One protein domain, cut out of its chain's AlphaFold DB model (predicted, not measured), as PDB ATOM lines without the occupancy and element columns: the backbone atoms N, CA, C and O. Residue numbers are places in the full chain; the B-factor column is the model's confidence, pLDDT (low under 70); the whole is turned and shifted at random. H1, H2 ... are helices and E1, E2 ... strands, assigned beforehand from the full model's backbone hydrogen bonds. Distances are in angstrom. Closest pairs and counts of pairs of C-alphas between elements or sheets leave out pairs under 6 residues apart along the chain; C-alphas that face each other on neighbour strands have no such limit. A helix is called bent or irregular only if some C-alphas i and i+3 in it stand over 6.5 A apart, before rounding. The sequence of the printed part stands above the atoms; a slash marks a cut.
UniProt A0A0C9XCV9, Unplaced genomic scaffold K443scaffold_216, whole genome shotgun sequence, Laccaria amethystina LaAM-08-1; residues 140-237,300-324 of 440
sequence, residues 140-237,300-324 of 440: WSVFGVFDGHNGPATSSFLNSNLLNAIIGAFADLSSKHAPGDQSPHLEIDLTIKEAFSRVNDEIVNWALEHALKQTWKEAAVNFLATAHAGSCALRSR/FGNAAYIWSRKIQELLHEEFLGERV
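AT A GLANCE: This is residues 140 to 237 and 300 to 324 of the 440 residues of an uncharacterized protein of Laccaria amethystina LaAM-08-1 (UniProt A0A0C9XCV9). What is the main picture? A long helix, H2, is crossed at one end by the arm H1b and folds back into H3 at the other, where H4 packs on H3; the small antiparallel sheet E1 - E2 packs on the arm H1a, and residues 175 to 182 stick out. How is it made up? The 123 printed residues, with four named helices and two named strands, run E1 H1 H2 H3 E2 H4, mostly helix. It is loose, with a radius of gyration of the C-alphas of 17.2 A and spans of 60 by 30 by 22 A.

HOW THE PARTS SIT: How do the strands pair? E1, residues 144 to 149, is antiparallel to E2, residues 230 to 233, with N 147 and O 232 within hydrogen-bond range at 3.1 A. Is H1 straight? H1, residues 153 to 176, was assigned as one helix by its hydrogen bonds but is bent, with C-alphas 160 and 163 7.3 A apart; its arms H1a, residues 153 to 160, and H1b, residues 163 to 176, stand at a steep tilt of 47 degrees. What does H2 meet? Residues 187 to 199 of H2, residues 185 to 211, touch H1b at a steep tilt of 51 degrees, closest at C-alphas 166 and 195, 5.7 A; with H3, residues 217 to 228, H2 forms a hairpin, closest at C-alphas 211 and 220, 4.1 A. Residues 217 to 221 of H3 touch residues 318 to 320 of H4, residues 309 to 320, closest at C-alphas 217 and 319, 5.5 A. Are the helix backbones in range? Every O i to N i+4 pair is in H1a, H1b and H4, against 20 of 23 in H2 and 6 of 8 in H3.

IN THESE COORDINATES: Where does E1 begin? C-alpha 144 stands at (-17.942, 16.450, 26.328). How long are the longer helices? H2 measures 38.6 A and H1b 20.3 A from first to last C-alpha. Where does H4 end? C-alpha 320 is at (-19.905, -13.437, 38.532).

THE WHOLE: Is anything cut out? Residues 238 to 299 are not printed, and C-alphas 237 and 300 are 13.9 A apart. Where is confidence low? The pLDDT is under 70 in residues 140 to 142, 178 to 186, 233 to 237 and 320 to 324.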
ATOM      1  N   TRP A 140     -19.873  29.901  31.867       65.94
ATOM      2  CA  TRP A 140     -19.196  28.642  31.574       65.94
ATOM      3  C   TRP A 140     -20.003  27.889  30.525       65.94
ATOM      4  O   TRP A 140     -21.222  27.769  30.632       65.94
ATOM      5  N   SER A 141     -19.315  27.371  29.516       66.81
ATOM      6  CA  SER A 141     -19.864  26.380  28.597       66.81
ATOM      7  C   SER A 141     -18.992  25.142  28.705       66.81
ATOM      8  O   SER A 141     -17.765  25.243  28.689       66.81
ATOM      9  N   VAL A 142     -19.626  23.988  28.879       68.50
ATOM     10  CA  VAL A 142     -18.934  22.715  29.062       68.50
ATOM     11  C   VAL A 142     -19.445  21.757  27.997       68.50
ATOM     12  O   VAL A 142     -20.648  21.619  27.808       68.50
ATOM     13  N   PHE A 143     -18.514  21.122  27.293       73.62
ATOM     14  CA  PHE A 143     -18.790  20.182  26.213       73.62
ATOM     15  C   PHE A 143     -17.992  18.905  26.465       73.62
ATOM     16  O   PHE A 143     -16.852  18.973  26.929       73.62
ATOM     17  N   GLY A 144     -18.574  17.751  26.143       73.00
ATOM     18  CA  GLY A 144     -17.942  16.450  26.328       73.00
ATOM     19  C   GLY A 144     -18.276  15.494  25.190       73.00
ATOM     20  O   GLY A 144     -19.361  15.553  24.622       73.00
ATOM     21  N   VAL A 145     -17.322  14.621  24.869       75.00
ATOM     22  CA  VAL A 145     -17.526  13.454  24.003       75.00
ATOM     23  C   VAL A 145     -17.070  12.234  24.785       75.00
ATOM     24  O   VAL A 145     -15.959  12.235  25.337       75.00
ATOM     25  N   PHE A 146     -17.934  11.222  24.831       79.06
ATOM     26  CA  PHE A 146     -17.733  10.009  25.610       79.06
ATOM     27  C   PHE A 146     -17.691   8.803  24.678       79.06
ATOM     28  O   PHE A 146     -18.637   8.557  23.934       79.06
ATOM     29  N   ASP A 147     -16.564   8.098  24.696       76.50
ATOM     30  CA  ASP A 147     -16.296   6.956  23.820       76.50
ATOM     31  C   ASP A 147     -16.293   5.685  24.672       76.50
ATOM     32  O   ASP A 147     -15.335   5.441  25.416       76.50
ATOM     33  N   GLY A 148     -17.427   4.981  24.656       76.75
ATOM     34  CA  GLY A 148     -17.701   3.817  25.493       76.75
ATOM     35  C   GLY A 148     -17.147   2.518  24.909       76.75
ATOM     36  O   GLY A 148     -17.049   2.351  23.698       76.75
ATOM     37  N   HIS A 149     -16.809   1.572  25.780       77.19
ATOM     38  CA  HIS A 149     -16.381   0.223  25.417       77.19
ATOM     39  C   HIS A 149     -16.828  -0.788  26.478       77.19
ATOM     40  O   HIS A 149     -17.047  -0.438  27.638       77.19
ATOM     41  N   ASN A 150     -16.921  -2.065  26.091       72.88
ATOM     42  CA  ASN A 150     -17.501  -3.137  26.915       72.88
ATOM     43  C   ASN A 150     -18.965  -2.843  27.316       72.88
ATOM     44  O   ASN A 150     -19.409  -3.207  28.404       72.88
ATOM     45  N   GLY A 151     -19.695  -2.155  26.429       74.12
ATOM     46  CA  GLY A 151     -21.069  -1.692  26.622       74.12
ATOM     47  C   GLY A 151     -21.190  -0.170  26.821       74.12
ATOM     48  O   GLY A 151     -20.198   0.512  27.079       74.12
ATOM     49  N   PRO A 152     -22.410   0.391  26.715       80.12
ATOM     50  CA  PRO A 152     -22.630   1.840  26.759       80.12
ATOM     51  C   PRO A 152     -22.819   2.402  28.177       80.12
ATOM     52  O   PRO A 152     -22.993   3.610  28.335       80.12
ATOM     53  N   ALA A 153     -22.850   1.559  29.216       80.81
ATOM     54  CA  ALA A 153     -23.280   1.955  30.561       80.81
ATOM     55  C   ALA A 153     -22.467   3.137  31.119       80.81
ATOM     56  O   ALA A 153     -23.043   4.136  31.554       80.81
ATOM     57  N   THR A 154     -21.135   3.078  31.033       85.12
ATOM     58  CA  THR A 154     -20.257   4.151  31.522       85.12
ATOM     59  C   THR A 154     -20.385   5.423  30.695       85.12
ATOM     60  O   THR A 154     -20.520   6.499  31.268       85.12
ATOM     61  N   SER A 155     -20.392   5.342  29.361       84.12
ATOM     62  CA  SER A 155     -20.531   6.531  28.506       84.12
ATOM     63  C   SER A 155     -21.879   7.226  28.712       84.12
ATOM     64  O   SER A 155     -21.929   8.452  28.798       84.12
ATOM     65  N   SER A 156     -22.957   6.454  28.878       85.31
ATOM     66  CA  SER A 156     -24.289   6.974  29.207       85.31
ATOM     67  C   SER A 156     -24.317   7.631  30.586       85.31
ATOM     68  O   SER A 156     -24.877   8.717  30.739       85.31
ATOM     69  N   PHE A 157     -23.662   7.029  31.584       88.81
ATOM     70  CA  PHE A 157     -23.530   7.626  32.910       88.81
ATOM     71  C   PHE A 157     -22.763   8.954  32.861       88.81
ATOM     72  O   PHE A 157     -23.214   9.947  33.433       88.81
ATOM     73  N   LEU A 158     -21.631   9.010  32.155       86.44
ATOM     74  CA  LEU A 158     -20.836  10.235  32.027       86.44
ATOM     75  C   LEU A 158     -21.605  11.346  31.313       86.44
ATOM     76  O   LEU A 158     -21.554  12.494  31.756       86.44
ATOM     77  N   ASN A 159     -22.349  11.002  30.259       84.69
ATOM     78  CA  ASN A 159     -23.175  11.947  29.515       84.69
ATOM     79  C   ASN A 159     -24.199  12.658  30.412       84.69
ATOM     80  O   ASN A 159     -24.409  13.861  30.272       84.69
ATOM     81  N   SER A 160     -24.788  11.933  31.361       86.62
ATOM     82  CA  SER A 160     -25.802  12.472  32.272       86.62
ATOM     83  C   SER A 160     -25.214  13.180  33.497       86.62
ATOM     84  O   SER A 160     -25.828  14.109  34.025       86.62
ATOM     85  N   ASN A 161     -24.030  12.766  33.965       89.19
ATOM     86  CA  ASN A 161     -23.546  13.144  35.299       89.19
ATOM     87  C   ASN A 161     -22.264  13.986  35.298       89.19
ATOM     88  O   ASN A 161     -22.135  14.895  36.121       89.19
ATOM     89  N   LEU A 162     -21.317  13.744  34.383       87.31
ATOM     90  CA  LEU A 162     -19.981  14.344  34.483       87.31
ATOM     91  C   LEU A 162     -20.018  15.869  34.329       87.31
ATOM     92  O   LEU A 162     -19.372  16.585  35.093       87.31
ATOM     93  N   LEU A 163     -20.785  16.382  33.362       85.19
ATOM     94  CA  LEU A 163     -20.861  17.828  33.130       85.19
ATOM     95  C   LEU A 163     -21.497  18.551  34.324       85.19
ATOM     96  O   LEU A 163     -20.995  19.591  34.745       85.19
ATOM     97  N   ASN A 164     -22.533  17.960  34.924       86.00
ATOM     98  CA  ASN A 164     -23.178  18.490  36.125       86.00
ATOM     99  C   ASN A 164     -22.224  18.495  37.329       86.00
ATOM    100  O   ASN A 164     -22.157  19.489  38.052       86.00
ATOM    101  N   ALA A 165     -21.426  17.437  37.503       87.12
ATOM    102  CA  ALA A 165     -20.417  17.368  38.557       87.12
ATOM    103  C   ALA A 165     -19.337  18.458  38.409       87.12
ATOM    104  O   ALA A 165     -18.927  19.056  39.407       87.12
ATOM    105  N   ILE A 166     -18.904  18.752  37.178       84.31
ATOM    106  CA  ILE A 166     -17.944  19.830  36.884       84.31
ATOM    107  C   ILE A 166     -18.569  21.203  37.151       84.31
ATOM    108  O   ILE A 166     -17.943  22.047  37.787       84.31
ATOM    109  N   ILE A 167     -19.807  21.428  36.702       82.88
ATOM    110  CA  ILE A 167     -20.527  22.692  36.920       82.88
ATOM    111  C   ILE A 167     -20.702  22.960  38.418       82.88
ATOM    112  O   ILE A 167     -20.419  24.069  38.872       82.88
ATOM    113  N   GLY A 168     -21.109  21.949  39.191       84.19
ATOM    114  CA  GLY A 168     -21.205  22.048  40.648       84.19
ATOM    115  C   GLY A 168     -19.858  22.386  41.288       84.19
ATOM    116  O   GLY A 168     -19.766  23.326  42.072       84.19
ATOM    117  N   ALA A 169     -18.787  21.709  40.868       85.94
ATOM    118  CA  ALA A 169     -17.444  21.973  41.379       85.94
ATOM    119  C   ALA A 169     -16.958  23.404  41.062       85.94
ATOM    120  O   ALA A 169     -16.312  24.041  41.894       85.94
ATOM    121  N   PHE A 170     -17.310  23.959  39.897       82.94
ATOM    122  CA  PHE A 170     -17.025  25.360  39.572       82.94
ATOM    123  C   PHE A 170     -17.885  26.355  40.348       82.94
ATOM    124  O   PHE A 170     -17.397  27.442  40.670       82.94
ATOM    125  N   ALA A 171     -19.133  26.014  40.670       83.06
ATOM    126  CA  ALA A 171     -19.957  26.834  41.552       83.06
ATOM    127  C   ALA A 171     -19.330  26.918  42.955       83.06
ATOM    128  O   ALA A 171     -19.182  28.016  43.498       83.06
ATOM    129  N   ASP A 172     -18.856  25.786  43.484       84.12
ATOM    130  CA  ASP A 172     -18.143  25.724  44.762       84.12
ATOM    131  C   ASP A 172     -16.835  26.517  44.716       84.12
ATOM    132  O   ASP A 172     -16.560  27.311  45.619       84.12
ATOM    133  N   LEU A 173     -16.046  26.371  43.648       82.81
ATOM    134  CA  LEU A 173     -14.818  27.143  43.446       82.81
ATOM    135  C   LEU A 173     -15.102  28.651  43.407       82.81
ATOM    136  O   LEU A 173     -14.410  29.436  44.056       82.81
ATOM    137  N   SER A 174     -16.152  29.058  42.691       76.44
ATOM    138  CA  SER A 174     -16.561  30.460  42.578       76.44
ATOM    139  C   SER A 174     -17.010  31.032  43.923       76.44
ATOM    140  O   SER A 174     -16.766  32.202  44.196       76.44
ATOM    141  N   SER A 175     -17.622  30.215  44.788       79.50
ATOM    142  CA  SER A 175     -18.044  30.639  46.131       79.50
ATOM    143  C   SER A 175     -16.875  30.946  47.076       79.50
ATOM    144  O   SER A 175     -17.029  31.738  48.004       79.50
ATOM    145  N   LYS A 176     -15.701  30.344  46.829       78.56
ATOM    146  CA  LYS A 176     -14.482  30.538  47.633       78.56
ATOM    147  C   LYS A 176     -13.727  31.822  47.278       78.56
ATOM    148  O   LYS A 176     -12.928  32.284  48.087       78.56
ATOM    149  N   HIS A 177     -13.982  32.398  46.105       72.00
ATOM    150  CA  HIS A 177     -13.280  33.582  45.618       72.00
ATOM    151  C   HIS A 177     -14.113  34.848  45.813       72.00
ATOM    152  O   HIS A 177     -15.313  34.887  45.535       72.00
ATOM    153  N   ALA A 178     -13.463  35.921  46.267       60.44
ATOM    154  CA  ALA A 178     -14.100  37.226  46.358       60.44
ATOM    155  C   ALA A 178     -14.393  37.786  44.949       60.44
ATOM    156  O   ALA A 178     -13.619  37.562  44.013       60.44
ATOM    157  N   PRO A 179     -15.479  38.560  44.769       55.25
ATOM    158  CA  PRO A 179     -15.773  39.191  43.488       55.25
ATOM    159  C   PRO A 179     -14.648  40.163  43.100       55.25
ATOM    160  O   PRO A 179     -14.497  41.221  43.706       55.25
ATOM    161  N   GLY A 180     -13.881  39.808  42.067       54.56
ATOM    162  CA  GLY A 180     -12.744  40.590  41.569       54.56
ATOM    163  C   GLY A 180     -11.400  39.864  41.619       54.56
ATOM    164  O   GLY A 180     -10.431  40.390  41.074       54.56
ATOM    165  N   ASP A 181     -11.344  38.673  42.218       61.81
ATOM    166  CA  ASP A 181     -10.139  37.850  42.188       61.81
ATOM    167  C   ASP A 181      -9.951  37.214  40.803       61.81
ATOM    168  O   ASP A 181     -10.909  36.736  40.183       61.81
ATOM    169  N   GLN A 182      -8.727  37.249  40.271       55.38
ATOM    170  CA  GLN A 182      -8.436  36.589  39.000       55.38
ATOM    171  C   GLN A 182      -8.476  35.087  39.241       55.38
ATOM    172  O   GLN A 182      -7.650  34.574  39.985       55.38
ATOM    173  N   SER A 183      -9.434  34.397  38.611       55.31
ATOM    174  CA  SER A 183      -9.598  32.950  38.749       55.31
ATOM    175  C   SER A 183      -8.247  32.249  38.532       55.31
ATOM    176  O   SER A 183      -7.690  32.330  37.430       55.31
ATOM    177  N   PRO A 184      -7.674  31.608  39.560       62.31
ATOM    178  CA  PRO A 184      -6.370  30.985  39.429       62.31
ATOM    179  C   PRO A 184      -6.513  29.786  38.491       62.31
ATOM    180  O   PRO A 184      -7.129  28.778  38.824       62.31
ATOM    181  N   HIS A 185      -5.938  29.891  37.288       65.38
ATOM    182  CA  HIS A 185      -5.962  28.839  36.260       65.38
ATOM    183  C   HIS A 185      -5.589  27.446  36.797       65.38
ATOM    184  O   HIS A 185      -6.082  26.437  36.297       65.38
ATOM    185  N   LEU A 186      -4.729  27.400  37.818       67.81
ATOM    186  CA  LEU A 186      -4.336  26.169  38.494       67.81
ATOM    187  C   LEU A 186      -5.496  25.523  39.266       67.81
ATOM    188  O   LEU A 186      -5.638  24.305  39.237       67.81
ATOM    189  N   GLU A 187      -6.348  26.313  39.916       79.50
ATOM    190  CA  GLU A 187      -7.482  25.789  40.679       79.50
ATOM    191  C   GLU A 187      -8.592  25.272  39.766       79.50
ATOM    192  O   GLU A 187      -9.243  24.295  40.116       79.50
ATOM    193  N   ILE A 188      -8.761  25.839  38.566       80.25
ATOM    194  CA  ILE A 188      -9.685  25.295  37.557       80.25
ATOM    195  C   ILE A 188      -9.252  23.883  37.142       80.25
ATOM    196  O   ILE A 188     -10.073  22.967  37.134       80.25
ATOM    197  N   ASP A 189      -7.972  23.690  36.812       81.19
ATOM    198  CA  ASP A 189      -7.448  22.381  36.397       81.19
ATOM    199  C   ASP A 189      -7.539  21.345  37.526       81.19
ATOM    200  O   ASP A 189      -7.977  20.217  37.297       81.19
ATOM    201  N   LEU A 190      -7.198  21.739  38.759       85.69
ATOM    202  CA  LEU A 190      -7.373  20.888  39.937       85.69
ATOM    203  C   LEU A 190      -8.846  20.531  40.160       85.69
ATOM    204  O   LEU A 190      -9.162  19.359  40.337       85.69
ATOM    205  N   THR A 191      -9.747  21.505  40.050       86.06
ATOM    206  CA  THR A 191     -11.191  21.298  40.230       86.06
ATOM    207  C   THR A 191     -11.751  20.308  39.210       86.06
ATOM    208  O   THR A 191     -12.539  19.432  39.564       86.06
ATOM    209  N   ILE A 192     -11.321  20.396  37.945       85.25
ATOM    210  CA  ILE A 192     -11.739  19.435  36.917       85.25
ATOM    211  C   ILE A 192     -11.201  18.038  37.238       85.25
ATOM    212  O   ILE A 192     -11.959  17.070  37.189       85.25
ATOM    213  N   LYS A 193      -9.917  17.917  37.596       87.94
ATOM    214  CA  LYS A 193      -9.310  16.628  37.962       87.94
ATOM    215  C   LYS A 193     -10.028  15.982  39.140       87.94
ATOM    216  O   LYS A 193     -10.336  14.798  39.082       87.94
ATOM    217  N   GLU A 194     -10.338  16.755  40.175       91.19
ATOM    218  CA  GLU A 194     -11.084  16.280  41.338       91.19
ATOM    219  C   GLU A 194     -12.508  15.853  40.973       91.19
ATOM    220  O   GLU A 194     -12.974  14.827  41.460       91.19
ATOM    221  N   ALA A 195     -13.196  16.591  40.094       90.56
ATOM    222  CA  ALA A 195     -14.519  16.202  39.609       90.56
ATOM    223  C   ALA A 195     -14.472  14.880  38.823       90.56
ATOM    224  O   ALA A 195     -15.306  14.008  39.056       90.56
ATOM    225  N   PHE A 196     -13.479  14.699  37.947       93.19
ATOM    226  CA  PHE A 196     -13.271  13.446  37.216       93.19
ATOM    227  C   PHE A 196     -12.983  12.283  38.172       93.19
ATOM    228  O   PHE A 196     -13.634  11.246  38.076       93.19
ATOM    229  N   SER A 197     -12.055  12.457  39.117       92.81
ATOM    230  CA  SER A 197     -11.725  11.418  40.099       92.81
ATOM    231  C   SER A 197     -12.938  11.033  40.943       92.81
ATOM    232  O   SER A 197     -13.209   9.850  41.100       92.81
ATOM    233  N   ARG A 198     -13.717  12.013  41.415       94.06
ATOM    234  CA  ARG A 198     -14.927  11.775  42.214       94.06
ATOM    235  C   ARG A 198     -15.979  10.975  41.448       94.06
ATOM    236  O   ARG A 198     -16.531  10.026  41.988       94.06
ATOM    237  N   VAL A 199     -16.232  11.343  40.191       94.44
ATOM    238  CA  VAL A 199     -17.178  10.618  39.328       94.44
ATOM    239  C   VAL A 199     -16.688   9.193  39.061       94.44
ATOM    240  O   VAL A 199     -17.487   8.262  39.053       94.44
ATOM    241  N   ASN A 200     -15.381   8.988  38.878       94.62
ATOM    242  CA  ASN A 200     -14.845   7.640  38.706       94.62
ATOM    243  C   ASN A 200     -14.923   6.807  39.991       94.62
ATOM    244  O   ASN A 200     -15.241   5.624  39.923       94.62
ATOM    245  N   ASP A 201     -14.678   7.408  41.155       93.31
ATOM    246  CA  ASP A 201     -14.845   6.739  42.449       93.31
ATOM    247  C   ASP A 201     -16.301   6.324  42.687       93.31
ATOM    248  O   ASP A 201     -16.551   5.250  43.231       93.31
ATOM    249  N   GLU A 202     -17.270   7.118  42.231       92.81
ATOM    250  CA  GLU A 202     -18.685   6.740  42.253       92.81
ATOM    251  C   GLU A 202     -18.965   5.544  41.326       92.81
ATOM    252  O   GLU A 202     -19.593   4.563  41.724       92.81
ATOM    253  N   ILE A 203     -18.420   5.564  40.109       91.94
ATOM    254  CA  ILE A 203     -18.560   4.449  39.164       91.94
ATOM    255  C   ILE A 203     -17.929   3.161  39.714       91.94
ATOM    256  O   ILE A 203     -18.484   2.088  39.514       91.94
ATOM    257  N   VAL A 204     -16.776   3.244  40.379       90.75
ATOM    258  CA  VAL A 204     -15.954   2.072  40.725       90.75
ATOM    259  C   VAL A 204     -16.173   1.595  42.160       90.75
ATOM    260  O   VAL A 204     -16.389   0.405  42.389       90.75
ATOM    261  N   ASN A 205     -16.084   2.496  43.137       91.56
ATOM    262  CA  ASN A 205     -16.076   2.143  44.558       91.56
ATOM    263  C   ASN A 205     -17.485   2.170  45.150       91.56
ATOM    264  O   ASN A 205     -17.877   1.222  45.827       91.56
ATOM    265  N   TRP A 206     -18.282   3.198  44.846       90.88
ATOM    266  CA  TRP A 206     -19.665   3.253  45.331       90.88
ATOM    267  C   TRP A 206     -20.491   2.089  44.771       90.88
ATOM    268  O   TRP A 206     -21.190   1.416  45.530       90.88
ATOM    269  N   ALA A 207     -20.349   1.784  43.476       86.62
ATOM    270  CA  ALA A 207     -21.000   0.633  42.848       86.62
ATOM    271  C   ALA A 207     -20.634  -0.696  43.529       86.62
ATOM    272  O   ALA A 207     -21.516  -1.499  43.835       86.62
ATOM    273  N   LEU A 208     -19.347  -0.901  43.827       89.25
ATOM    274  CA  LEU A 208     -18.850  -2.080  44.534       89.25
ATOM    275  C   LEU A 208     -19.479  -2.219  45.927       89.25
ATOM    276  O   LEU A 208     -19.996  -3.280  46.273       89.25
ATOM    277  N   GLU A 209     -19.466  -1.147  46.721       92.12
ATOM    278  CA  GLU A 209     -20.041  -1.152  48.070       92.12
ATOM    279  C   GLU A 209     -21.536  -1.478  48.074       92.12
ATOM    280  O   GLU A 209     -22.032  -2.074  49.031       92.12
ATOM    281  N   HIS A 210     -22.269  -1.064  47.040       90.62
ATOM    282  CA  HIS A 210     -23.701  -1.330  46.922       90.62
ATOM    283  C   HIS A 210     -23.974  -2.732  46.396       90.62
ATOM    284  O   HIS A 210     -24.893  -3.374  46.902       90.62
ATOM    285  N   ALA A 211     -23.161  -3.231  45.462       88.69
ATOM    286  CA  ALA A 211     -23.244  -4.597  44.962       88.69
ATOM    287  C   ALA A 211     -23.047  -5.624  46.086       88.69
ATOM    288  O   ALA A 211     -23.878  -6.510  46.252       88.69
ATOM    289  N   LEU A 212     -22.030  -5.427  46.934       88.62
ATOM    290  CA  LEU A 212     -21.728  -6.301  48.077       88.62
ATOM    291  C   LEU A 212     -22.825  -6.331  49.154       88.62
ATOM    292  O   LEU A 212     -22.852  -7.226  49.994       88.62
ATOM    293  N   LYS A 213     -23.733  -5.348  49.162       91.25
ATOM    294  CA  LYS A 213     -24.877  -5.296  50.088       91.25
ATOM    295  C   LYS A 213     -26.122  -5.984  49.529       91.25
ATOM    296  O   LYS A 213     -27.109  -6.108  50.254       91.25
ATOM    297  N   GLN A 214     -26.124  -6.373  48.254       87.62
ATOM    298  CA  GLN A 214     -27.296  -6.983  47.642       87.62
ATOM    299  C   GLN A 214     -27.419  -8.451  48.032       87.62
ATOM    300  O   GLN A 214     -26.450  -9.200  48.050       87.62
ATOM    301  N   THR A 215     -28.652  -8.876  48.286       83.75
ATOM    302  CA  THR A 215     -28.983 -10.285  48.518       83.75
ATOM    303  C   THR A 215     -29.128 -11.070  47.216       83.75
ATOM    304  O   THR A 215     -28.977 -12.287  47.216       83.75
ATOM    305  N   TRP A 216     -29.459 -10.385  46.117       80.06
ATOM    306  CA  TRP A 216     -29.756 -10.992  44.819       80.06
ATOM    307  C   TRP A 216     -28.644 -10.700  43.817       80.06
ATOM    308  O   TRP A 216     -28.216  -9.550  43.671       80.06
ATOM    309  N   LYS A 217     -28.217 -11.740  43.095       80.31
ATOM    310  CA  LYS A 217     -27.118 -11.680  42.124       80.31
ATOM    311  C   LYS A 217     -27.394 -10.656  41.024       80.31
ATOM    312  O   LYS A 217     -26.528  -9.860  40.687       80.31
ATOM    313  N   GLU A 218     -28.618 -10.626  40.516       80.06
ATOM    314  CA  GLU A 218     -29.046  -9.730  39.441       80.06
ATOM    315  C   GLU A 218     -28.964  -8.264  39.878       80.06
ATOM    316  O   GLU A 218     -28.500  -7.408  39.127       80.06
ATOM    317  N   ALA A 219     -29.359  -7.972  41.122       80.19
ATOM    318  CA  ALA A 219     -29.253  -6.631  41.683       80.19
ATOM    319  C   ALA A 219     -27.785  -6.204  41.826       80.19
ATOM    320  O   ALA A 219     -27.441  -5.087  41.446       80.19
ATOM    321  N   ALA A 220     -26.912  -7.096  42.310       81.00
ATOM    322  CA  ALA A 220     -25.478  -6.827  42.411       81.00
ATOM    323  C   ALA A 220     -24.849  -6.556  41.035       81.00
ATOM    324  O   ALA A 220     -24.162  -5.551  40.857       81.00
ATOM    325  N   VAL A 221     -25.139  -7.400  40.041       82.62
ATOM    326  CA  VAL A 221     -24.641  -7.244  38.664       82.62
ATOM    327  C   VAL A 221     -25.104  -5.920  38.049       82.62
ATOM    328  O   VAL A 221     -24.307  -5.241  37.405       82.62
ATOM    329  N   ASN A 222     -26.343  -5.493  38.307       82.69
ATOM    330  CA  ASN A 222     -26.848  -4.206  37.825       82.69
ATOM    331  C   ASN A 222     -26.082  -3.008  38.408       82.69
ATOM    332  O   ASN A 222     -25.800  -2.062  37.674       82.69
ATOM    333  N   PHE A 223     -25.693  -3.047  39.689       84.94
ATOM    334  CA  PHE A 223     -24.822  -2.013  40.266       84.94
ATOM    335  C   PHE A 223     -23.441  -1.995  39.601       84.94
ATOM    336  O   PHE A 223     -22.884  -0.924  39.364       84.94
ATOM    337  N   LEU A 224     -22.901  -3.168  39.264       86.19
ATOM    338  CA  LEU A 224     -21.568  -3.304  38.674       86.19
ATOM    339  C   LEU A 224     -21.526  -3.003  37.170       86.19
ATOM    340  O   LEU A 224     -20.434  -2.826  36.637       86.19
ATOM    341  N   ALA A 225     -22.665  -2.902  36.479       83.75
ATOM    342  CA  ALA A 225     -22.716  -2.723  35.025       83.75
ATOM    343  C   ALA A 225     -21.917  -1.496  34.538       83.75
ATOM    344  O   ALA A 225     -21.116  -1.594  33.608       83.75
ATOM    345  N   THR A 226     -22.072  -0.351  35.210       86.75
ATOM    346  CA  THR A 226     -21.342   0.892  34.893       86.75
ATOM    347  C   THR A 226     -19.855   0.806  35.248       86.75
ATOM    348  O   THR A 226     -19.036   1.444  34.589       86.75
ATOM    349  N   ALA A 227     -19.506   0.024  36.275       87.81
ATOM    350  CA  ALA A 227     -18.127  -0.206  36.705       87.81
ATOM    351  C   ALA A 227     -17.384  -1.174  35.768       87.81
ATOM    352  O   ALA A 227     -16.179  -1.038  35.559       87.81
ATOM    353  N   HIS A 228     -18.104  -2.160  35.227       83.75
ATOM    354  CA  HIS A 228     -17.594  -3.171  34.309       83.75
ATOM    355  C   HIS A 228     -17.323  -2.593  32.918       83.75
ATOM    356  O   HIS A 228     -16.260  -2.832  32.344       83.75
ATOM    357  N   ALA A 229     -18.277  -1.824  32.389       82.62
ATOM    358  CA  ALA A 229     -18.056  -1.040  31.186       82.62
ATOM    359  C   ALA A 229     -17.003   0.048  31.447       82.62
ATOM    360  O   ALA A 229     -16.644   0.348  32.591       82.62
ATOM    361  N   GLY A 230     -16.520   0.674  30.380       83.94
ATOM    362  CA  GLY A 230     -15.692   1.855  30.531       83.94
ATOM    363  C   GLY A 230     -15.921   2.868  29.435       83.94
ATOM    364  O   GLY A 230     -16.577   2.605  28.430       83.94
ATOM    365  N   SER A 231     -15.429   4.076  29.671       84.44
ATOM    366  CA  SER A 231     -15.561   5.156  28.707       84.44
ATOM    367  C   SER A 231     -14.411   6.128  28.813       84.44
ATOM    368  O   SER A 231     -13.994   6.560  29.888       84.44
ATOM    369  N   CYS A 232     -13.962   6.574  27.656       82.00
ATOM    370  CA  CYS A 232     -13.113   7.738  27.539       82.00
ATOM    371  C   CYS A 232     -13.973   8.976  27.801       82.00
ATOM    372  O   CYS A 232     -15.101   9.041  27.318       82.00
ATOM    373  N   ALA A 233     -13.444   9.976  28.495       63.88
ATOM    374  CA  ALA A 233     -14.028  11.314  28.534       63.88
ATOM    375  C   ALA A 233     -13.020  12.254  27.892       63.88
ATOM    376  O   ALA A 233     -11.991  12.563  28.485       63.88
ATOM    377  N   LEU A 234     -13.282  12.619  26.640       59.31
ATOM    378  CA  LEU A 234     -12.351  13.363  25.801       59.31
ATOM    379  C   LEU A 234     -10.917  12.770  25.788       59.31
ATOM    380  O   LEU A 234      -9.978  13.309  26.369       59.31
ATOM    381  N   ARG A 235     -10.788  11.718  24.966       49.81
ATOM    382  CA  ARG A 235      -9.581  11.095  24.378       49.81
ATOM    383  C   ARG A 235      -9.093   9.798  25.002       49.81
ATOM    384  O   ARG A 235      -8.205   9.777  25.844       49.81
ATOM    385  N   SER A 236      -9.539   8.716  24.379       35.69
ATOM    386  CA  SER A 236      -8.789   7.480  24.250       35.69
ATOM    387  C   SER A 236      -9.291   6.799  22.945       35.69
ATOM    388  O   SER A 236     -10.487   6.701  22.733       35.69
ATOM    389  N   ARG A 237      -8.386   6.601  21.964       34.19
ATOM    390  CA  ARG A 237      -8.611   6.218  20.536       34.19
ATOM    391  C   ARG A 237      -9.769   6.907  19.772       34.19
ATOM    392  O   ARG A 237     -10.662   6.256  19.259       34.19
ATOM    393  N   PHE A 300     -12.667   6.047  32.365       91.88
ATOM    394  CA  PHE A 300     -13.607   5.792  33.453       91.88
ATOM    395  C   PHE A 300     -14.053   4.332  33.440       91.88
ATOM    396  O   PHE A 300     -14.107   3.722  32.368       91.88
ATOM    397  N   GLY A 301     -14.445   3.812  34.602       88.94
ATOM    398  CA  GLY A 301     -14.910   2.431  34.728       88.94
ATOM    399  C   GLY A 301     -13.772   1.437  34.504       88.94
ATOM    400  O   GLY A 301     -12.668   1.646  35.008       88.94
ATOM    401  N   ASN A 302     -14.039   0.353  33.770       85.25
ATOM    402  CA  ASN A 302     -13.113  -0.768  33.584       85.25
ATOM    403  C   ASN A 302     -12.507  -1.234  34.915       85.25
ATOM    404  O   ASN A 302     -11.299  -1.446  35.055       85.25
ATOM    405  N   ALA A 303     -13.369  -1.384  35.916       87.19
ATOM    406  CA  ALA A 303     -12.973  -1.522  37.305       87.19
ATOM    407  C   ALA A 303     -12.101  -2.758  37.584       87.19
ATOM    408  O   ALA A 303     -11.336  -2.747  38.541       87.19
ATOM    409  N   ALA A 304     -12.109  -3.777  36.718       82.81
ATOM    410  CA  ALA A 304     -11.179  -4.907  36.792       82.81
ATOM    411  C   ALA A 304      -9.688  -4.494  36.732       82.81
ATOM    412  O   ALA A 304      -8.843  -5.174  37.305       82.81
ATOM    413  N   TYR A 305      -9.356  -3.363  36.097       80.69
ATOM    414  CA  TYR A 305      -7.993  -2.809  36.064       80.69
ATOM    415  C   TYR A 305      -7.658  -1.948  37.295       80.69
ATOM    416  O   TYR A 305      -6.515  -1.521  37.450       80.69
ATOM    417  N   ILE A 306      -8.645  -1.669  38.153       85.56
ATOM    418  CA  ILE A 306      -8.535  -0.759  39.303       85.56
ATOM    419  C   ILE A 306      -8.663  -1.531  40.620       85.56
ATOM    420  O   ILE A 306      -7.907  -1.298  41.564       85.56
ATOM    421  N   TRP A 307      -9.616  -2.457  40.702       85.94
ATOM    422  CA  TRP A 307      -9.875  -3.248  41.893       85.94
ATOM    423  C   TRP A 307      -8.708  -4.168  42.222       85.94
ATOM    424  O   TRP A 307      -8.108  -4.802  41.354       85.94
ATOM    425  N   SER A 308      -8.433  -4.300  43.519       86.69
ATOM    426  CA  SER A 308      -7.459  -5.274  44.001       86.69
ATOM    427  C   SER A 308      -7.856  -6.699  43.605       86.69
ATOM    428  O   SER A 308      -9.042  -7.017  43.499       86.69
ATOM    429  N   ARG A 309      -6.862  -7.584  43.485       82.38
ATOM    430  CA  ARG A 309      -7.079  -9.012  43.210       82.38
ATOM    431  C   ARG A 309      -8.102  -9.647  44.159       82.38
ATOM    432  O   ARG A 309      -8.990 -10.344  43.697       82.38
ATOM    433  N   LYS A 310      -8.049  -9.305  45.451       86.75
ATOM    434  CA  LYS A 310      -9.005  -9.787  46.458       86.75
ATOM    435  C   LYS A 310     -10.453  -9.395  46.147       86.75
ATOM    436  O   LYS A 310     -11.357 -10.185  46.373       86.75
ATOM    437  N   ILE A 311     -10.680  -8.177  45.656       86.31
ATOM    438  CA  ILE A 311     -12.024  -7.728  45.264       86.31
ATOM    439  C   ILE A 311     -12.476  -8.433  43.989       86.31
ATOM    440  O   ILE A 311     -13.629  -8.833  43.899       86.31
ATOM    441  N   GLN A 312     -11.576  -8.621  43.023       83.25
ATOM    442  CA  GLN A 312     -11.899  -9.366  41.806       83.25
ATOM    443  C   GLN A 312     -12.290 -10.815  42.127       83.25
ATOM    444  O   GLN A 312     -13.299 -11.290  41.621       83.25
ATOM    445  N   GLU A 313     -11.534 -11.485  43.001       82.31
ATOM    446  CA  GLU A 313     -11.827 -12.836  43.499       82.31
ATOM    447  C   GLU A 313     -13.164 -12.879  44.252       82.31
ATOM    448  O   GLU A 313     -13.998 -13.726  43.958       82.31
ATOM    449  N   LEU A 314     -13.421 -11.911  45.138       85.19
ATOM    450  CA  LEU A 314     -14.685 -11.805  45.872       85.19
ATOM    451  C   LEU A 314     -15.888 -11.656  44.933       85.19
ATOM    452  O   LEU A 314     -16.848 -12.412  45.020       85.19
ATOM    453  N   LEU A 315     -15.829 -10.701  44.001       82.12
ATOM    454  CA  LEU A 315     -16.899 -10.481  43.027       82.12
ATOM    455  C   LEU A 315     -17.109 -11.701  42.133       82.12
ATOM    456  O   LEU A 315     -18.237 -12.011  41.748       82.12
ATOM    457  N   HIS A 316     -16.019 -12.386  41.799       76.50
ATOM    458  CA  HIS A 316     -16.059 -13.613  41.035       76.50
ATOM    459  C   HIS A 316     -16.798 -14.726  41.778       76.50
ATOM    460  O   HIS A 316     -17.724 -15.312  41.221       76.50
ATOM    461  N   GLU A 317     -16.424 -14.987  43.026       78.25
ATOM    462  CA  GLU A 317     -17.023 -16.030  43.858       78.25
ATOM    463  C   GLU A 317     -18.489 -15.729  44.203       78.25
ATOM    464  O   GLU A 317     -19.327 -16.627  44.139       78.25
ATOM    465  N   GLU A 318     -18.815 -14.475  44.524       76.12
ATOM    466  CA  GLU A 318     -20.145 -14.095  45.009       76.12
ATOM    467  C   GLU A 318     -21.149 -13.797  43.887       76.12
ATOM    468  O   GLU A 318     -22.318 -14.179  43.990       76.12
ATOM    469  N   PHE A 319     -20.728 -13.131  42.803       72.12
ATOM    470  CA  PHE A 319     -21.668 -12.550  41.834       72.12
ATOM    471  C   PHE A 319     -21.412 -12.885  40.372       72.12
ATOM    472  O   PHE A 319     -22.342 -12.746  39.582       72.12
ATOM    473  N   LEU A 320     -20.211 -13.293  39.963       67.56
ATOM    474  CA  LEU A 320     -19.905 -13.437  38.532       67.56
ATOM    475  C   LEU A 320     -19.743 -14.905  38.084       67.56
ATOM    476  O   LEU A 320     -20.244 -15.239  37.015       67.56
ATOM    477  N   GLY A 321     -19.216 -15.814  38.916       54.97
ATOM    478  CA  GLY A 321     -19.024 -17.244  38.586       54.97
ATOM    479  C   GLY A 321     -17.941 -17.524  37.517       54.97
ATOM    480  O   GLY A 321     -17.517 -16.599  36.833       54.97
ATOM    481  N   GLU A 322     -17.468 -18.788  37.424       40.66
ATOM    482  CA  GLU A 322     -16.246 -19.313  36.732       40.66
ATOM    483  C   GLU A 322     -15.763 -18.574  35.450       40.66
ATOM    484  O   GLU A 322     -16.544 -18.364  34.533       40.66
ATOM    485  N   ARG A 323     -14.474 -18.228  35.239       43.72
ATOM    486  CA  ARG A 323     -13.226 -18.390  36.023       43.72
ATOM    487  C   ARG A 323     -12.228 -17.248  35.725       43.72
ATOM    488  O   ARG A 323     -12.228 -16.678  34.636       43.72
ATOM    489  N   VAL A 324     -11.333 -16.991  36.685       37.03
ATOM    490  CA  VAL A 324     -10.046 -16.274  36.566       37.03
ATOM    491  C   VAL A 324      -9.295 -16.675  35.288       37.03
ATOM    492  O   VAL A 324      -9.005 -17.855  35.080       37.03
TER     493      VAL A 324